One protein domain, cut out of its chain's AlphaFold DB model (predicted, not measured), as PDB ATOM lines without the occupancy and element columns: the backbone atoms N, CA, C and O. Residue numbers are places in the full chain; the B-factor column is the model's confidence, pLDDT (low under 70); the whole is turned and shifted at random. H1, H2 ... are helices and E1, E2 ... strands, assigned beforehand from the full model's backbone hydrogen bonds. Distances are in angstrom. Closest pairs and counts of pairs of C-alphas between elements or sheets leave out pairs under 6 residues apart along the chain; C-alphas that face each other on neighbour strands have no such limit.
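This is residues 3 to 119 of the 127 residues of an uncharacterized protein of hydrothermal vent metagenome (UniProt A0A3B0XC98). A twisted antiparallel sheet has three long strands, E3, E4 and E5, at its core, and two helices, H1 and H4, pack on one face, making two layers. Between E4 and E5 the chain makes an excursion beyond one end of the sheet, where the small helices H2 and H3 lie away from the sheet and lengthen the outline. The printed part has 117 residues, with four named helices and six named strands in the order E1 H1 E2 E3 E4 H2 H3 E5 H4 E6; across the sheet the order is E2 E3 E4 E5 E1 E6. The class is mixed, helices and strands; the whole is compact, with a radius of gyration of the C-alphas of 15.5 A, and spans 47 by 31 by 27 A, only just elongated.

E1, residues 3 to 5, is an inner strand between E5, residues 83 to 89, and the edge strand E6, residues 116 to 118. N 3 and O 85 are within hydrogen-bond range at 2.9 A, as are N 4 and O 116 at 2.9 A. H1, residues 11 to 18, is on the sheet at a height of 8.7 A, over E4, residues 47 to 54. On the local plane its line and that of E4 stand at 30.4 degrees, only just slantwise to the strands. E2, residues 30 to 32, E3, residues 35 to 42, and E4 form a meander, each strand the antiparallel neighbour of the one before; E2 and E3 are a hairpin, and so are E3 and E4. N 30 and O 37 are 3.0 A apart, N 38 and O 51 2.9 A, and, between E4 and E5, N 50 and O 86 2.8 A. H2, residues 62 to 65, and H3, residues 71 to 77, are not on the sheet; they are close but not clearly touching, the closest C-alphas, of Leu 65 and Leu 74, being 7.6 A apart. H4, residues 101 to 111, is on the same face as H1 and touches it, with the closest C-alphas, of Leu 17 and Arg 110, 5.7 A apart; they run opposite ways at a steep tilt of 62 degrees. E5, H4 and E6 form a split strand-helix-strand unit, two strands running the same way with E1 between them, and its crossover is right-handed. Every O i to N i+4 pair is within hydrogen-bond range in H1 and H4, and 2 of 3 are in H3; H2 is too short for such a pair.

E1 begins at C-alpha 3, (64.103, 113.381, 49.747), and measures 7.0 A. H1 measures 10.5 A, E3 22.4 A, E4 22.6 A, E5 19.5 A and H4 15.3 A, from first to last C-alpha. H3 begins at C-alpha 71, (59.082, 92.978, 71.336), and E6 ends at C-alpha 118, (60.568, 114.997, 45.034).

The two C-alphas farthest apart, of Lys 67 and Ala 91, are 48.4 A apart. The links H1 to E2 and E5 to H4 are long. The printed part has no cut, its mean pLDDT is 88.5, and no printed residue is under 70.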
ATOM      1  N   LEU A   3      63.183 114.394  50.238       93.81
ATOM      2  CA  LEU A   3      64.103 113.381  49.747       93.81
ATOM      3  C   LEU A   3      63.607 111.999  50.158       93.81
ATOM      4  O   LEU A   3      62.954 111.844  51.190       93.81
ATOM      5  N   LYS A   4      63.945 110.986  49.364       94.69
ATOM      6  CA  LYS A   4      63.647 109.585  49.660       94.69
ATOM      7  C   LYS A   4      64.873 108.718  49.436       94.69
ATOM      8  O   LYS A   4      65.562 108.868  48.424       94.69
ATOM      9  N   THR A   5      65.080 107.759  50.330       93.81
ATOM     10  CA  THR A   5      66.097 106.715  50.200       93.81
ATOM     11  C   THR A   5      65.544 105.351  50.607       93.81
ATOM     12  O   THR A   5      64.650 105.244  51.445       93.81
ATOM     13  N   SER A   6      66.067 104.287  50.001       89.12
ATOM     14  CA  SER A   6      65.734 102.896  50.337       89.12
ATOM     15  C   SER A   6      66.586 102.345  51.486       89.12
ATOM     16  O   SER A   6      66.773 101.135  51.580       89.12
ATOM     17  N   ASN A   7      67.171 103.217  52.312       87.44
ATOM     18  CA  ASN A   7      68.005 102.812  53.438       87.44
ATOM     19  C   ASN A   7      67.156 102.065  54.480       87.44
ATOM     20  O   ASN A   7      66.113 102.559  54.899       87.44
ATOM     21  N   THR A   8      67.606 100.875  54.871       86.75
ATOM     22  CA  THR A   8      66.902  99.981  55.801       86.75
ATOM     23  C   THR A   8      67.478 100.009  57.214       86.75
ATOM     24  O   THR A   8      66.968  99.306  58.080       86.75
ATOM     25  N   ARG A   9      68.552 100.775  57.447       89.94
ATOM     26  CA  ARG A   9      69.165 100.935  58.773       89.94
ATOM     27  C   ARG A   9      68.199 101.586  59.750       89.94
ATOM     28  O   ARG A   9      67.252 102.251  59.330       89.94
ATOM     29  N   ASP A  10      68.451 101.395  61.034       89.25
ATOM     30  CA  ASP A  10      67.722 102.104  62.080       89.25
ATOM     31  C   ASP A  10      67.890 103.635  61.951       89.25
ATOM     32  O   ASP A  10      68.892 104.115  61.410       89.25
ATOM     33  N   LEU A  11      66.905 104.418  62.412       92.56
ATOM     34  CA  LEU A  11      66.971 105.875  62.295       92.56
ATOM     35  C   LEU A  11      68.139 106.466  63.092       92.56
ATOM     36  O   LEU A  11      68.803 107.367  62.578       92.56
ATOM     37  N   ILE A  12      68.467 105.936  64.273       92.94
ATOM     38  CA  ILE A  12      69.628 106.382  65.053       92.94
ATOM     39  C   ILE A  12      70.929 106.054  64.317       92.94
ATOM     40  O   ILE A  12      71.836 106.885  64.261       92.94
ATOM     41  N   GLU A  13      71.027 104.880  63.688       93.00
ATOM     42  CA  GLU A  13      72.180 104.542  62.842       93.00
ATOM     43  C   GLU A  13      72.314 105.496  61.648       93.00
ATOM     44  O   GLU A  13      73.416 105.951  61.334       93.00
ATOM     45  N   ILE A  14      71.199 105.832  60.991       94.75
ATOM     46  CA  ILE A  14      71.161 106.846  59.928       94.75
ATOM     47  C   ILE A  14      71.637 108.193  60.473       94.75
ATOM     48  O   ILE A  14      72.450 108.857  59.826       94.75
ATOM     49  N   GLY A  15      71.182 108.572  61.666       94.12
ATOM     50  CA  GLY A  15      71.585 109.807  62.314       94.12
ATOM     51  C   GLY A  15      73.078 109.865  62.602       94.12
ATOM     52  O   GLY A  15      73.718 110.845  62.234       94.12
ATOM     53  N   LYS A  16      73.664 108.790  63.133       94.12
ATOM     54  CA  LYS A  16      75.115 108.676  63.357       94.12
ATOM     55  C   LYS A  16      75.924 108.682  62.064       94.12
ATOM     56  O   LYS A  16      77.041 109.182  62.037       94.12
ATOM     57  N   LEU A  17      75.396 108.138  60.967       94.19
ATOM     58  CA  LEU A  17      76.079 108.232  59.673       94.19
ATOM     59  C   LEU A  17      76.133 109.678  59.169       94.19
ATOM     60  O   LEU A  17      77.128 110.072  58.557       94.19
ATOM     61  N   LEU A  18      75.081 110.459  59.425       92.94
ATOM     62  CA  LEU A  18      75.017 111.872  59.061       92.94
ATOM     63  C   LEU A  18      75.847 112.734  60.021       92.94
ATOM     64  O   LEU A  18      76.632 113.544  59.551       92.94
ATOM     65  N   LEU A  19      75.769 112.502  61.331       92.00
ATOM     66  CA  LEU A  19      76.563 113.176  62.362       92.00
ATOM     67  C   LEU A  19      77.394 112.157  63.167       92.00
ATOM     68  O   LEU A  19      76.962 111.728  64.236       92.00
ATOM     69  N   PRO A  20      78.596 111.775  62.694       88.69
ATOM     70  CA  PRO A  20      79.416 110.747  63.350       88.69
ATOM     71  C   PRO A  20      79.836 111.073  64.781       88.69
ATOM     72  O   PRO A  20      80.084 110.159  65.561       88.69
ATOM     73  N   ASP A  21      79.919 112.362  65.108       89.00
ATOM     74  CA  ASP A  21      80.341 112.846  66.421       89.00
ATOM     75  C   ASP A  21      79.159 113.041  67.396       89.00
ATOM     76  O   ASP A  21      79.378 113.398  68.554       89.00
ATOM     77  N   ALA A  22      77.915 112.820  66.949       87.50
ATOM     78  CA  ALA A  22      76.724 112.929  67.790       87.50
ATOM     79  C   ALA A  22      76.529 111.680  68.664       87.50
ATOM     80  O   ALA A  22      76.742 110.539  68.240       87.50
ATOM     81  N   ASN A  23      76.075 111.899  69.894       87.25
ATOM     82  CA  ASN A  23      75.647 110.846  70.803       87.25
ATOM     83  C   ASN A  23      74.211 110.415  70.490       87.25
ATOM     84  O   ASN A  23      73.434 111.154  69.898       87.25
ATOM     85  N   GLU A  24      73.818 109.231  70.960       82.56
ATOM     86  CA  GLU A  24      72.444 108.735  70.776       82.56
ATOM     87  C   GLU A  24      71.390 109.681  71.364       82.56
ATOM     88  O   GLU A  24      70.357 109.907  70.748       82.56
ATOM     89  N   ASN A  25      71.696 110.295  72.508       83.56
ATOM     90  CA  ASN A  25      70.809 111.248  73.181       83.56
ATOM     91  C   ASN A  25      70.648 112.579  72.425       83.56
ATOM     92  O   ASN A  25      69.785 113.373  72.792       83.56
ATOM     93  N   ASP A  26      71.477 112.838  71.409       83.56
ATOM     94  CA  ASP A  26      71.375 114.043  70.581       83.56
ATOM     95  C   ASP A  26      70.293 113.886  69.498       83.56
ATOM     96  O   ASP A  26      69.827 114.876  68.932       83.56
ATOM     97  N   PHE A  27      69.852 112.652  69.227       87.50
ATOM     98  CA  PHE A  27      68.742 112.379  68.326       87.50
ATOM     99  C   PHE A  27      67.437 112.395  69.116       87.50
ATOM    100  O   PHE A  27      67.167 111.507  69.922       87.50
ATOM    101  N   ASN A  28      66.598 113.402  68.862       85.75
ATOM    102  CA  ASN A  28      65.246 113.459  69.416       85.75
ATOM    103  C   ASN A  28      64.348 112.437  68.700       85.75
ATOM    104  O   ASN A  28      63.608 112.795  67.780       85.75
ATOM    105  N   PHE A  29      64.515 111.163  69.058       88.44
ATOM    106  CA  PHE A  29      63.743 110.047  68.533       88.44
ATOM    107  C   PHE A  29      62.340 110.044  69.116       88.44
ATOM    108  O   PHE A  29      62.161 110.108  70.331       88.44
ATOM    109  N   ASP A  30      61.360 109.923  68.229       87.00
ATOM    110  CA  ASP A  30      59.963 109.768  68.593       87.00
ATOM    111  C   ASP A  30      59.274 108.797  67.624       87.00
ATOM    112  O   ASP A  30      59.687 108.619  66.472       87.00
ATOM    113  N   CYS A  31      58.232 108.141  68.117       83.06
ATOM    114  CA  CYS A  31      57.465 107.146  67.390       83.06
ATOM    115  C   CYS A  31      55.989 107.294  67.749       83.06
ATOM    116  O   CYS A  31      55.592 107.148  68.906       83.06
ATOM    117  N   GLU A  32      55.164 107.549  66.738       81.19
ATOM    118  CA  GLU A  32      53.725 107.700  66.891       81.19
ATOM    119  C   GLU A  32      52.990 106.822  65.875       81.19
ATOM    120  O   GLU A  32      53.193 106.903  64.659       81.19
ATOM    121  N   ASN A  33      52.069 105.997  66.377       81.00
ATOM    122  CA  ASN A  33      51.281 105.059  65.583       81.00
ATOM    123  C   ASN A  33      52.165 104.122  64.743       81.00
ATOM    124  O   ASN A  33      52.787 103.216  65.290       81.00
ATOM    125  N   ILE A  34      52.197 104.322  63.422       82.81
ATOM    126  CA  ILE A  34      52.962 103.521  62.454       82.81
ATOM    127  C   ILE A  34      54.228 104.234  61.952       82.81
ATOM    128  O   ILE A  34      54.930 103.701  61.096       82.81
ATOM    129  N   TYR A  35      54.500 105.448  62.435       87.12
ATOM    130  CA  TYR A  35      55.607 106.283  61.981       87.12
ATOM    131  C   TYR A  35      56.627 106.508  63.088       87.12
ATOM    132  O   TYR A  35      56.278 106.644  64.255       87.12
ATOM    133  N   GLU A  36      57.887 106.611  62.691       91.50
ATOM    134  CA  GLU A  36      58.997 107.000  63.556       91.50
ATOM    135  C   GLU A  36      59.837 108.074  62.874       91.50
ATOM    136  O   GLU A  36      59.897 108.142  61.636       91.50
ATOM    137  N   TRP A  37      60.468 108.930  63.677       94.62
ATOM    138  CA  TRP A  37      61.311 110.002  63.173       94.62
ATOM    139  C   TRP A  37      62.398 110.437  64.154       94.62
ATOM    140  O   TRP A  37      62.304 110.250  65.364       94.62
ATOM    141  N   ILE A  38      63.422 111.082  63.601       95.00
ATOM    142  CA  ILE A  38      64.439 111.832  64.340       95.00
ATOM    143  C   ILE A  38      64.620 113.216  63.722       95.00
ATOM    144  O   ILE A  38      64.414 113.411  62.519       95.00
ATOM    145  N   TYR A  39      65.070 114.162  64.541       93.00
ATOM    146  CA  TYR A  39      65.518 115.475  64.088       93.00
ATOM    147  C   TYR A  39      67.034 115.591  64.202       93.00
ATOM    148  O   TYR A  39      67.613 115.194  65.213       93.00
ATOM    149  N   ILE A  40      67.672 116.134  63.166       91.50
ATOM    150  CA  ILE A  40      69.125 116.306  63.095       91.50
ATOM    151  C   ILE A  40      69.454 117.719  62.638       91.50
ATOM    152  O   ILE A  40      69.106 118.099  61.525       91.50
ATOM    153  N   ASN A  41      70.207 118.462  63.442       89.25
ATOM    154  CA  ASN A  41      70.764 119.743  63.017       89.25
ATOM    155  C   ASN A  41      72.074 119.482  62.278       89.25
ATOM    156  O   ASN A  41      73.002 118.943  62.876       89.25
ATOM    157  N   VAL A  42      72.166 119.850  60.998       83.00
ATOM    158  CA  VAL A  42      73.426 119.740  60.247       83.00
ATOM    159  C   VAL A  42      74.100 121.114  60.258       83.00
ATOM    160  O   VAL A  42      73.658 121.995  59.510       83.00
ATOM    161  N   PRO A  43      75.136 121.334  61.097       78.69
ATOM    162  CA  PRO A  43      75.638 122.677  61.400       78.69
ATOM    163  C   PRO A  43      76.096 123.463  60.170       78.69
ATOM    164  O   PRO A  43      76.024 124.688  60.153       78.69
ATOM    165  N   GLU A  44      76.559 122.779  59.122       85.56
ATOM    166  CA  GLU A  44      77.073 123.421  57.914       85.56
ATOM    167  C   GLU A  44      75.986 123.976  56.981       85.56
ATOM    168  O   GLU A  44      76.315 124.726  56.060       85.56
ATOM    169  N   TYR A  45      74.713 123.613  57.176       85.56
ATOM    170  CA  TYR A  45      73.666 123.870  56.185       85.56
ATOM    171  C   TYR A  45      72.493 124.734  56.676       85.56
ATOM    172  O   TYR A  45      71.618 125.020  55.865       85.56
ATOM    173  N   ASN A  46      72.472 125.198  57.934       87.88
ATOM    174  CA  ASN A  46      71.339 125.942  58.530       87.88
ATOM    175  C   ASN A  46      69.975 125.242  58.322       87.88
ATOM    176  O   ASN A  46      68.938 125.894  58.177       87.88
ATOM    177  N   PHE A  47      69.978 123.907  58.267       90.25
ATOM    178  CA  PHE A  47      68.772 123.093  58.163       90.25
ATOM    179  C   PHE A  47      68.714 122.093  59.311       90.25
ATOM    180  O   PHE A  47      69.704 121.425  59.629       90.25
ATOM    181  N   VAL A  48      67.498 121.898  59.810       92.44
ATOM    182  CA  VAL A  48      67.134 120.727  60.600       92.44
ATOM    183  C   VAL A  48      66.555 119.676  59.660       92.44
ATOM    184  O   VAL A  48      65.607 119.933  58.918       92.44
ATOM    185  N   LEU A  49      67.118 118.476  59.668       94.00
ATOM    186  CA  LEU A  49      66.585 117.333  58.945       94.00
ATOM    187  C   LEU A  49      65.566 116.617  59.826       94.00
ATOM    188  O   LEU A  49      65.922 116.120  60.888       94.00
ATOM    189  N   ASN A  50      64.326 116.521  59.362       94.19
ATOM    190  CA  ASN A  50      63.367 115.538  59.851       94.19
ATOM    191  C   ASN A  50      63.535 114.274  59.004       94.19
ATOM    192  O   ASN A  50      63.247 114.284  57.803       94.19
ATOM    193  N   ILE A  51      64.028 113.209  59.626       95.00
ATOM    194  CA  ILE A  51      64.213 111.904  58.997       95.00
ATOM    195  C   ILE A  51      63.139 110.986  59.548       95.00
ATOM    196  O   ILE A  51      63.127 110.724  60.746       95.00
ATOM    197  N   SER A  52      62.264 110.487  58.684       94.44
ATOM    198  CA  SER A  52      61.100 109.709  59.096       94.44
ATOM    199  C   SER A  52      60.838 108.517  58.187       94.44
ATOM    200  O   SER A  52      61.217 108.500  57.011       94.44
ATOM    201  N   ARG A  53      60.175 107.496  58.728       92.31
ATOM    202  CA  ARG A  53      59.658 106.362  57.951       92.31
ATOM    203  C   ARG A  53      58.454 105.724  58.632       92.31
ATOM    204  O   ARG A  53      58.178 105.968  59.799       92.31
ATOM    205  N   GLU A  54      57.752 104.889  57.876       89.31
ATOM    206  CA  GLU A  54      56.804 103.921  58.433       89.31
ATOM    207  C   GLU A  54      57.605 102.745  59.012       89.31
ATOM    208  O   GLU A  54      58.481 102.218  58.317       89.31
ATOM    209  N   HIS A  55      57.363 102.355  60.265       85.12
ATOM    210  CA  HIS A  55      58.187 101.350  60.960       85.12
ATOM    211  C   HIS A  55      57.817  99.896  60.641       85.12
ATOM    212  O   HIS A  55      58.582  98.985  60.942       85.12
ATOM    213  N   GLY A  56      56.712  99.661  59.933       83.75
ATOM    214  CA  GLY A  56      56.326  98.365  59.370       83.75
ATOM    215  C   GLY A  56      55.063  97.769  59.992       83.75
ATOM    216  O   GLY A  56      54.523  96.800  59.448       83.75
ATOM    217  N   MET A  57      54.566  98.332  61.100       82.94
ATOM    218  CA  MET A  57      53.398  97.802  61.815       82.94
ATOM    219  C   MET A  57      52.122  97.814  60.979       82.94
ATOM    220  O   MET A  57      51.291  96.925  61.143       82.94
ATOM    221  N   ALA A  58      51.967  98.760  60.044       79.81
ATOM    222  CA  ALA A  58      50.761  98.850  59.216       79.81
ATOM    223  C   ALA A  58      50.528  97.603  58.341       79.81
ATOM    224  O   ALA A  58      49.439  97.408  57.800       79.81
ATOM    225  N   ARG A  59      51.564  96.778  58.159       78.06
ATOM    226  CA  ARG A  59      51.543  95.586  57.303       78.06
ATOM    227  C   ARG A  59      51.292  94.296  58.075       78.06
ATOM    228  O   ARG A  59      51.092  93.258  57.444       78.06
ATOM    229  N   LEU A  60      51.322  94.341  59.404       81.12
ATOM    230  CA  LEU A  60      51.067  93.177  60.239       81.12
ATOM    231  C   LEU A  60      49.562  93.024  60.465       81.12
ATOM    232  O   LEU A  60      48.870  93.966  60.840       81.12
ATOM    233  N   ALA A  61      49.049  91.820  60.221       79.19
ATOM    234  CA  ALA A  61      47.668  91.492  60.549       79.19
ATOM    235  C   ALA A  61      47.497  91.404  62.074       79.19
ATOM    236  O   ALA A  61      48.393  90.921  62.770       79.19
ATOM    237  N   ASN A  62      46.335  91.814  62.590       78.12
ATOM    238  CA  ASN A  62      46.058  91.807  64.032       78.12
ATOM    239  C   ASN A  62      46.252  90.411  64.653       78.12
ATOM    240  O   ASN A  62      46.800  90.295  65.743       78.12
ATOM    241  N   GLU A  63      45.925  89.336  63.926       80.69
ATOM    242  CA  GLU A  63      46.104  87.965  64.421       80.69
ATOM    243  C   GLU A  63      47.578  87.542  64.559       80.69
ATOM    244  O   GLU A  63      47.865  86.523  65.193       80.69
ATOM    245  N   VAL A  64      48.504  88.262  63.915       78.56
ATOM    246  CA  VAL A  64      49.955  88.081  64.073       78.56
ATOM    247  C   VAL A  64      50.431  88.838  65.308       78.56
ATOM    248  O   VAL A  64      51.160  88.265  66.114       78.56
ATOM    249  N   LEU A  65      49.949  90.072  65.497       77.81
ATOM    250  CA  LEU A  65      50.236  90.882  66.684       77.81
ATOM    251  C   LEU A  65      49.780  90.177  67.968       77.81
ATOM    252  O   LEU A  65      50.556  90.074  68.913       77.81
ATOM    253  N   ASP A  66      48.589  89.574  67.954       80.38
ATOM    254  CA  ASP A  66      48.034  88.817  69.087       80.38
ATOM    255  C   ASP A  66      48.854  87.563  69.456       80.38
ATOM    256  O   ASP A  66      48.678  86.986  70.533       80.38
ATOM    257  N   LYS A  67      49.726  87.094  68.554       82.00
ATOM    258  CA  LYS A  67      50.560  85.896  68.744       82.00
ATOM    259  C   LYS A  67      52.011  86.215  69.096       82.00
ATOM    260  O   LYS A  67      52.718  85.286  69.497       82.00
ATOM    261  N   CYS A  68      52.445  87.466  68.949       83.62
ATOM    262  CA  CYS A  68      53.777  87.906  69.355       83.62
ATOM    263  C   CYS A  68      53.915  87.810  70.877       83.62
ATOM    264  O   CYS A  68      53.050  88.274  71.620       83.62
ATOM    265  N   LYS A  69      54.999  87.185  71.350       83.75
ATOM    266  CA  LYS A  69      55.231  86.974  72.788       83.75
ATOM    267  C   LYS A  69      56.276  87.922  73.370       83.75
ATOM    268  O   LYS A  69      56.438  87.948  74.590       83.75
ATOM    269  N   SER A  70      56.979  88.670  72.522       86.00
ATOM    270  CA  SER A  70      57.961  89.679  72.914       86.00
ATOM    271  C   SER A  70      58.155  90.743  71.832       86.00
ATOM    272  O   SER A  70      57.872  90.510  70.654       86.00
ATOM    273  N   ASP A  71      58.714  91.882  72.239       81.38
ATOM    274  CA  ASP A  71      59.082  92.978  71.336       81.38
ATOM    275  C   ASP A  71      60.178  92.551  70.344       81.38
ATOM    276  O   ASP A  71      60.119  92.883  69.169       81.38
ATOM    277  N   GLU A  72      61.119  91.699  70.767       84.44
ATOM    278  CA  GLU A  72      62.173  91.169  69.886       84.44
ATOM    279  C   GLU A  72      61.609  90.272  68.764       84.44
ATOM    280  O   GLU A  72      62.136  90.229  67.649       84.44
ATOM    281  N   GLU A  73      60.542  89.511  69.041       84.06
ATOM    282  CA  GLU A  73      59.838  88.754  67.999       84.06
ATOM    283  C   GLU A  73      59.116  89.693  67.035       84.06
ATOM    284  O   GLU A  73      59.138  89.447  65.828       84.06
ATOM    285  N   LEU A  74      58.516  90.765  67.555       82.81
ATOM    286  CA  LEU A  74      57.822  91.768  66.755       82.81
ATOM    287  C   LEU A  74      58.790  92.492  65.811       82.81
ATOM    288  O   LEU A  74      58.542  92.525  64.608       82.81
ATOM    289  N   GLU A  75      59.925  92.975  66.318       81.06
ATOM    290  CA  GLU A  75      60.963  93.663  65.535       81.06
ATOM    291  C   GLU A  75      61.452  92.830  64.344       81.06
ATOM    292  O   GLU A  75      61.645  93.353  63.248       81.06
ATOM    293  N   LYS A  76      61.580  91.508  64.516       82.81
ATOM    294  CA  LYS A  76      61.984  90.588  63.436       82.81
ATOM    295  C   LYS A  76      60.927  90.432  62.340       82.81
ATOM    296  O   LYS A  76      61.262  89.970  61.248       82.81
ATOM    297  N   MET A  77      59.667  90.758  62.622       83.00
ATOM    298  CA  MET A  77      58.563  90.697  61.659       83.00
ATOM    299  C   MET A  77      58.321  92.034  60.954       83.00
ATOM    300  O   MET A  77      57.705  92.057  59.884       83.00
ATOM    301  N   LEU A  78      58.803  93.141  61.523       84.69
ATOM    302  CA  LEU A  78      58.650  94.462  60.933       84.69
ATOM    303  C   LEU A  78      59.442  94.573  59.630       84.69
ATOM    304  O   LEU A  78      60.599  94.175  59.519       84.69
ATOM    305  N   THR A  79      58.794  95.134  58.611       85.19
ATOM    306  CA  THR A  79      59.440  95.480  57.341       85.19
ATOM    307  C   THR A  79      59.277  96.978  57.121       85.19
ATOM    308  O   THR A  79      58.272  97.380  56.517       85.19
ATOM    309  N   PRO A  80      60.235  97.797  57.592       86.88
ATOM    310  CA  PRO A  80      60.132  99.243  57.511       86.88
ATOM    311  C   PRO A  80      59.929  99.738  56.079       86.88
ATOM    312  O   PRO A  80      60.383  99.146  55.089       86.88
ATOM    313  N   GLY A  81      59.220 100.854  55.972       87.94
ATOM    314  CA  GLY A  81      59.086 101.609  54.742       87.94
ATOM    315  C   GLY A  81      60.390 102.301  54.322       87.94
ATOM    316  O   GLY A  81      61.404 102.258  55.020       87.94
ATOM    317  N   PRO A  82      60.374 102.969  53.156       91.50
ATOM    318  CA  PRO A  82      61.476 103.835  52.753       91.50
ATOM    319  C   PRO A  82      61.635 105.010  53.725       91.50
ATOM    320  O   PRO A  82      60.659 105.469  54.318       91.50
ATOM    321  N   VAL A  83      62.855 105.534  53.810       94.56
ATOM    322  CA  VAL A  83      63.174 106.717  54.612       94.56
ATOM    323  C   VAL A  83      62.908 107.973  53.798       94.56
ATOM    324  O   VAL A  83      63.365 108.104  52.655       94.56
ATOM    325  N   TYR A  84      62.190 108.902  54.412       94.50
ATOM    326  CA  TYR A  84      61.926 110.238  53.911       94.50
ATOM    327  C   TYR A  84      62.738 111.248  54.713       94.50
ATOM    328  O   TYR A  84      62.887 111.117  55.926       94.50
ATOM    329  N   ILE A  85      63.279 112.251  54.029       94.75
ATOM    330  CA  ILE A  85      64.034 113.331  54.662       94.75
ATOM    331  C   ILE A  85      63.417 114.652  54.226       94.75
ATOM    332  O   ILE A  85      63.338 114.956  53.031       94.75
ATOM    333  N   PHE A  86      62.990 115.431  55.207       93.69
ATOM    334  CA  PHE A  86      62.479 116.779  55.031       93.69
ATOM    335  C   PHE A  86      63.468 117.760  55.649       93.69
ATOM    336  O   PHE A  86      64.005 117.507  56.723       93.69
ATOM    337  N   CYS A  87      63.706 118.880  54.978       92.31
ATOM    338  CA  CYS A  87      64.571 119.932  55.497       92.31
ATOM    339  C   CYS A  87      63.694 121.058  56.039       92.31
ATOM    340  O   CYS A  87      62.814 121.542  55.327       92.31
ATOM    341  N   ILE A  88      63.928 121.449  57.283       91.50
ATOM    342  CA  ILE A  88      63.320 122.605  57.935       91.50
ATOM    343  C   ILE A  88      64.393 123.688  57.949       91.50
ATOM    344  O   ILE A  88      65.478 123.475  58.488       91.50
ATOM    345  N   ASP A  89      64.119 124.810  57.294       89.62
ATOM    346  CA  ASP A  89      65.005 125.971  57.293       89.62
ATOM    347  C   ASP A  89      64.967 126.623  58.679       89.62
ATOM    348  O   ASP A  89      63.903 127.028  59.148       89.62
ATOM    349  N   GLU A  90      66.119 126.717  59.344       87.50
ATOM    350  CA  GLU A  90      66.203 127.293  60.690       87.50
ATOM    351  C   GLU A  90      65.820 128.776  60.716       87.50
ATOM    352  O   GLU A  90      65.287 129.256  61.719       87.50
ATOM    353  N   ALA A  91      66.053 129.510  59.623       86.88
ATOM    354  CA  ALA A  91      65.768 130.940  59.570       86.88
ATOM    355  C   ALA A  91      64.260 131.229  59.546       86.88
ATOM    356  O   ALA A  91      63.811 132.218  60.128       86.88
ATOM    357  N   SER A  92      63.487 130.380  58.868       87.81
ATOM    358  CA  SER A  92      62.034 130.523  58.731       87.81
ATOM    359  C   SER A  92      61.234 129.604  59.657       87.81
ATOM    360  O   SER A  92      60.043 129.838  59.850       87.81
ATOM    361  N   ALA A  93      61.870 128.588  60.249       87.50
ATOM    362  CA  ALA A  93      61.222 127.489  60.966       87.50
ATOM    363  C   ALA A  93      60.158 126.755  60.123       87.50
ATOM    364  O   ALA A  93      59.217 126.164  60.657       87.50
ATOM    365  N   GLU A  94      60.307 126.776  58.797       88.44
ATOM    366  CA  GLU A  94      59.394 126.135  57.857       88.44
ATOM    367  C   GLU A  94      60.087 125.051  57.032       88.44
ATOM    368  O   GLU A  94      61.301 125.047  56.834       88.44
ATOM    369  N   TYR A  95      59.293 124.126  56.490       88.38
ATOM    370  CA  TYR A  95      59.798 123.167  55.515       88.38
ATOM    371  C   TYR A  95      60.291 123.877  54.259       88.38
ATOM    372  O   TYR A  95      59.521 124.568  53.584       88.38
ATOM    373  N   ALA A  96      61.546 123.606  53.916       87.50
ATOM    374  CA  ALA A  96      62.237 124.192  52.791       87.50
ATOM    375  C   ALA A  96      61.581 123.807  51.457       87.50
ATOM    376  O   ALA A  96      61.350 122.629  51.132       87.50
ATOM    377  N   ASP A  97      61.321 124.821  50.636       85.12
ATOM    378  CA  ASP A  97      60.832 124.629  49.272       85.12
ATOM    379  C   ASP A  97      61.947 124.183  48.324       85.12
ATOM    380  O   ASP A  97      61.688 123.428  47.384       85.12
ATOM    381  N   MET A  98      63.188 124.577  48.616       86.44
ATOM    382  CA  MET A  98      64.390 124.188  47.885       86.44
ATOM    383  C   MET A  98      65.437 123.615  48.836       86.44
ATOM    384  O   MET A  98      65.685 124.167  49.902       86.44
ATOM    385  N   ILE A  99      66.068 122.519  48.417       89.06
ATOM    386  CA  ILE A  99      67.153 121.865  49.149       89.06
ATOM    387  C   ILE A  99      68.425 122.018  48.303       89.06
ATOM    388  O   ILE A  99      68.382 121.679  47.119       89.06
ATOM    389  N   PRO A 100      69.543 122.521  48.854       91.12
ATOM    390  CA  PRO A 100      70.786 122.651  48.099       91.12
ATOM    391  C   PRO A 100      71.325 121.299  47.611       91.12
ATOM    392  O   PRO A 100      71.380 120.333  48.375       91.12
ATOM    393  N   ASP A 101      71.829 121.251  46.373       92.62
ATOM    394  CA  ASP A 101      72.446 120.043  45.795       92.62
ATOM    395  C   ASP A 101      73.629 119.522  46.628       92.62
ATOM    396  O   ASP A 101      73.883 118.316  46.684       92.62
ATOM    397  N   SER A 102      74.346 120.421  47.310       93.94
ATOM    398  CA  SER A 102      75.431 120.079  48.232       93.94
ATOM    399  C   SER A 102      74.939 119.277  49.438       93.94
ATOM    400  O   SER A 102      75.564 118.277  49.787       93.94
ATOM    401  N   LEU A 103      73.788 119.640  50.014       93.50
ATOM    402  CA  LEU A 103      73.170 118.895  51.114       93.50
ATOM    403  C   LEU A 103      72.671 117.523  50.640       93.50
ATOM    404  O   LEU A 103      72.903 116.513  51.303       93.50
ATOM    405  N   ILE A 104      72.053 117.456  49.457       94.25
ATOM    406  CA  ILE A 104      71.614 116.184  48.858       94.25
ATOM    407  C   ILE A 104      72.818 115.256  48.629       94.25
ATOM    408  O   ILE A 104      72.772 114.073  48.978       94.25
ATOM    409  N   SER A 105      73.911 115.801  48.092       94.75
ATOM    410  CA  SER A 105      75.159 115.067  47.858       94.75
ATOM    411  C   SER A 105      75.786 114.582  49.163       94.75
ATOM    412  O   SER A 105      76.192 113.424  49.251       94.75
ATOM    413  N   TYR A 106      75.812 115.433  50.191       94.56
ATOM    414  CA  TYR A 106      76.286 115.086  51.528       94.56
ATOM    415  C   TYR A 106      75.506 113.903  52.115       94.56
ATOM    416  O   TYR A 106      76.109 112.903  52.511       94.56
ATOM    417  N   ILE A 107      74.170 113.969  52.094       94.44
ATOM    418  CA  ILE A 107      73.298 112.894  52.590       94.44
ATOM    419  C   ILE A 107      73.551 111.600  51.803       94.44
ATOM    420  O   ILE A 107      73.736 110.538  52.397       94.44
ATOM    421  N   SER A 108      73.604 111.676  50.470       95.00
ATOM    422  CA  SER A 108      73.842 110.506  49.615       95.00
ATOM    423  C   SER A 108      75.175 109.818  49.925       95.00
ATOM    424  O   SER A 108      75.218 108.591  50.047       95.00
ATOM    425  N   GLN A 109      76.245 110.599  50.107       95.31
ATOM    426  CA  GLN A 109      77.581 110.091  50.418       95.31
ATOM    427  C   GLN A 109      77.643 109.454  51.809       95.31
ATOM    428  O   GLN A 109      78.132 108.333  51.942       95.31
ATOM    429  N   ARG A 110      77.111 110.128  52.837       94.38
ATOM    430  CA  ARG A 110      77.105 109.621  54.219       94.38
ATOM    431  C   ARG A 110      76.292 108.340  54.372       94.38
ATOM    432  O   ARG A 110      76.719 107.416  55.056       94.38
ATOM    433  N   LEU A 111      75.147 108.256  53.696       94.25
ATOM    434  CA  LEU A 111      74.289 107.070  53.738       94.25
ATOM    435  C   LEU A 111      74.720 105.975  52.754       94.25
ATOM    436  O   LEU A 111      74.149 104.878  52.781       94.25
ATOM    437  N   ASN A 112      75.694 106.268  51.885       94.00
ATOM    438  CA  ASN A 112      76.097 105.431  50.757       94.00
ATOM    439  C   ASN A 112      74.873 104.895  49.991       94.00
ATOM    440  O   ASN A 112      74.711 103.690  49.793       94.00
ATOM    441  N   SER A 113      73.936 105.792  49.678       91.56
ATOM    442  CA  SER A 113      72.624 105.444  49.127       91.56
ATOM    443  C   SER A 113      72.185 106.462  48.081       91.56
ATOM    444  O   SER A 113      72.428 107.664  48.224       91.56
ATOM    445  N   ALA A 114      71.495 105.988  47.044       92.69
ATOM    446  CA  ALA A 114      70.867 106.864  46.063       92.69
ATOM    447  C   ALA A 114      69.733 107.668  46.717       92.69
ATOM    448  O   ALA A 114      68.909 107.111  47.446       92.69
ATOM    449  N   ILE A 115      69.684 108.969  46.428       94.44
ATOM    450  CA  ILE A 115      68.645 109.874  46.921       94.44
ATOM    451  C   ILE A 115      67.751 110.272  45.754       94.44
ATOM    452  O   ILE A 115      68.224 110.780  44.740       94.44
ATOM    453  N   THR A 116      66.448 110.045  45.900       94.38
ATOM    454  CA  THR A 116      65.450 110.572  44.962       94.38
ATOM    455  C   THR A 116      64.880 111.868  45.521       94.38
ATOM    456  O   THR A 116      64.494 111.917  46.688       94.38
ATOM    457  N   VAL A 117      64.820 112.907  44.689       91.94
ATOM    458  CA  VAL A 117      64.311 114.233  45.056       91.94
ATOM    459  C   VAL A 117      62.892 114.390  44.523       91.94
ATOM    460  O   VAL A 117      62.648 114.180  43.335       91.94
ATOM    461  N   PHE A 118      61.964 114.782  45.391       89.38
ATOM    462  CA  PHE A 118      60.568 114.997  45.034       89.38
ATOM    463  C   PHE A 118      60.166 116.462  45.260       89.38
ATOM    464  O   PHE A 118      60.373 117.004  46.356       89.38
ATOM    465  N   PRO A 119      59.573 117.126  44.249       81.19
ATOM    466  CA  PRO A 119      59.060 118.480  44.408       81.19
ATOM    467  C   PRO A 119      57.843 118.506  45.351       81.19
ATOM    468  O   PRO A 119      57.071 117.552  45.417       81.19
TER     469      PRO A 119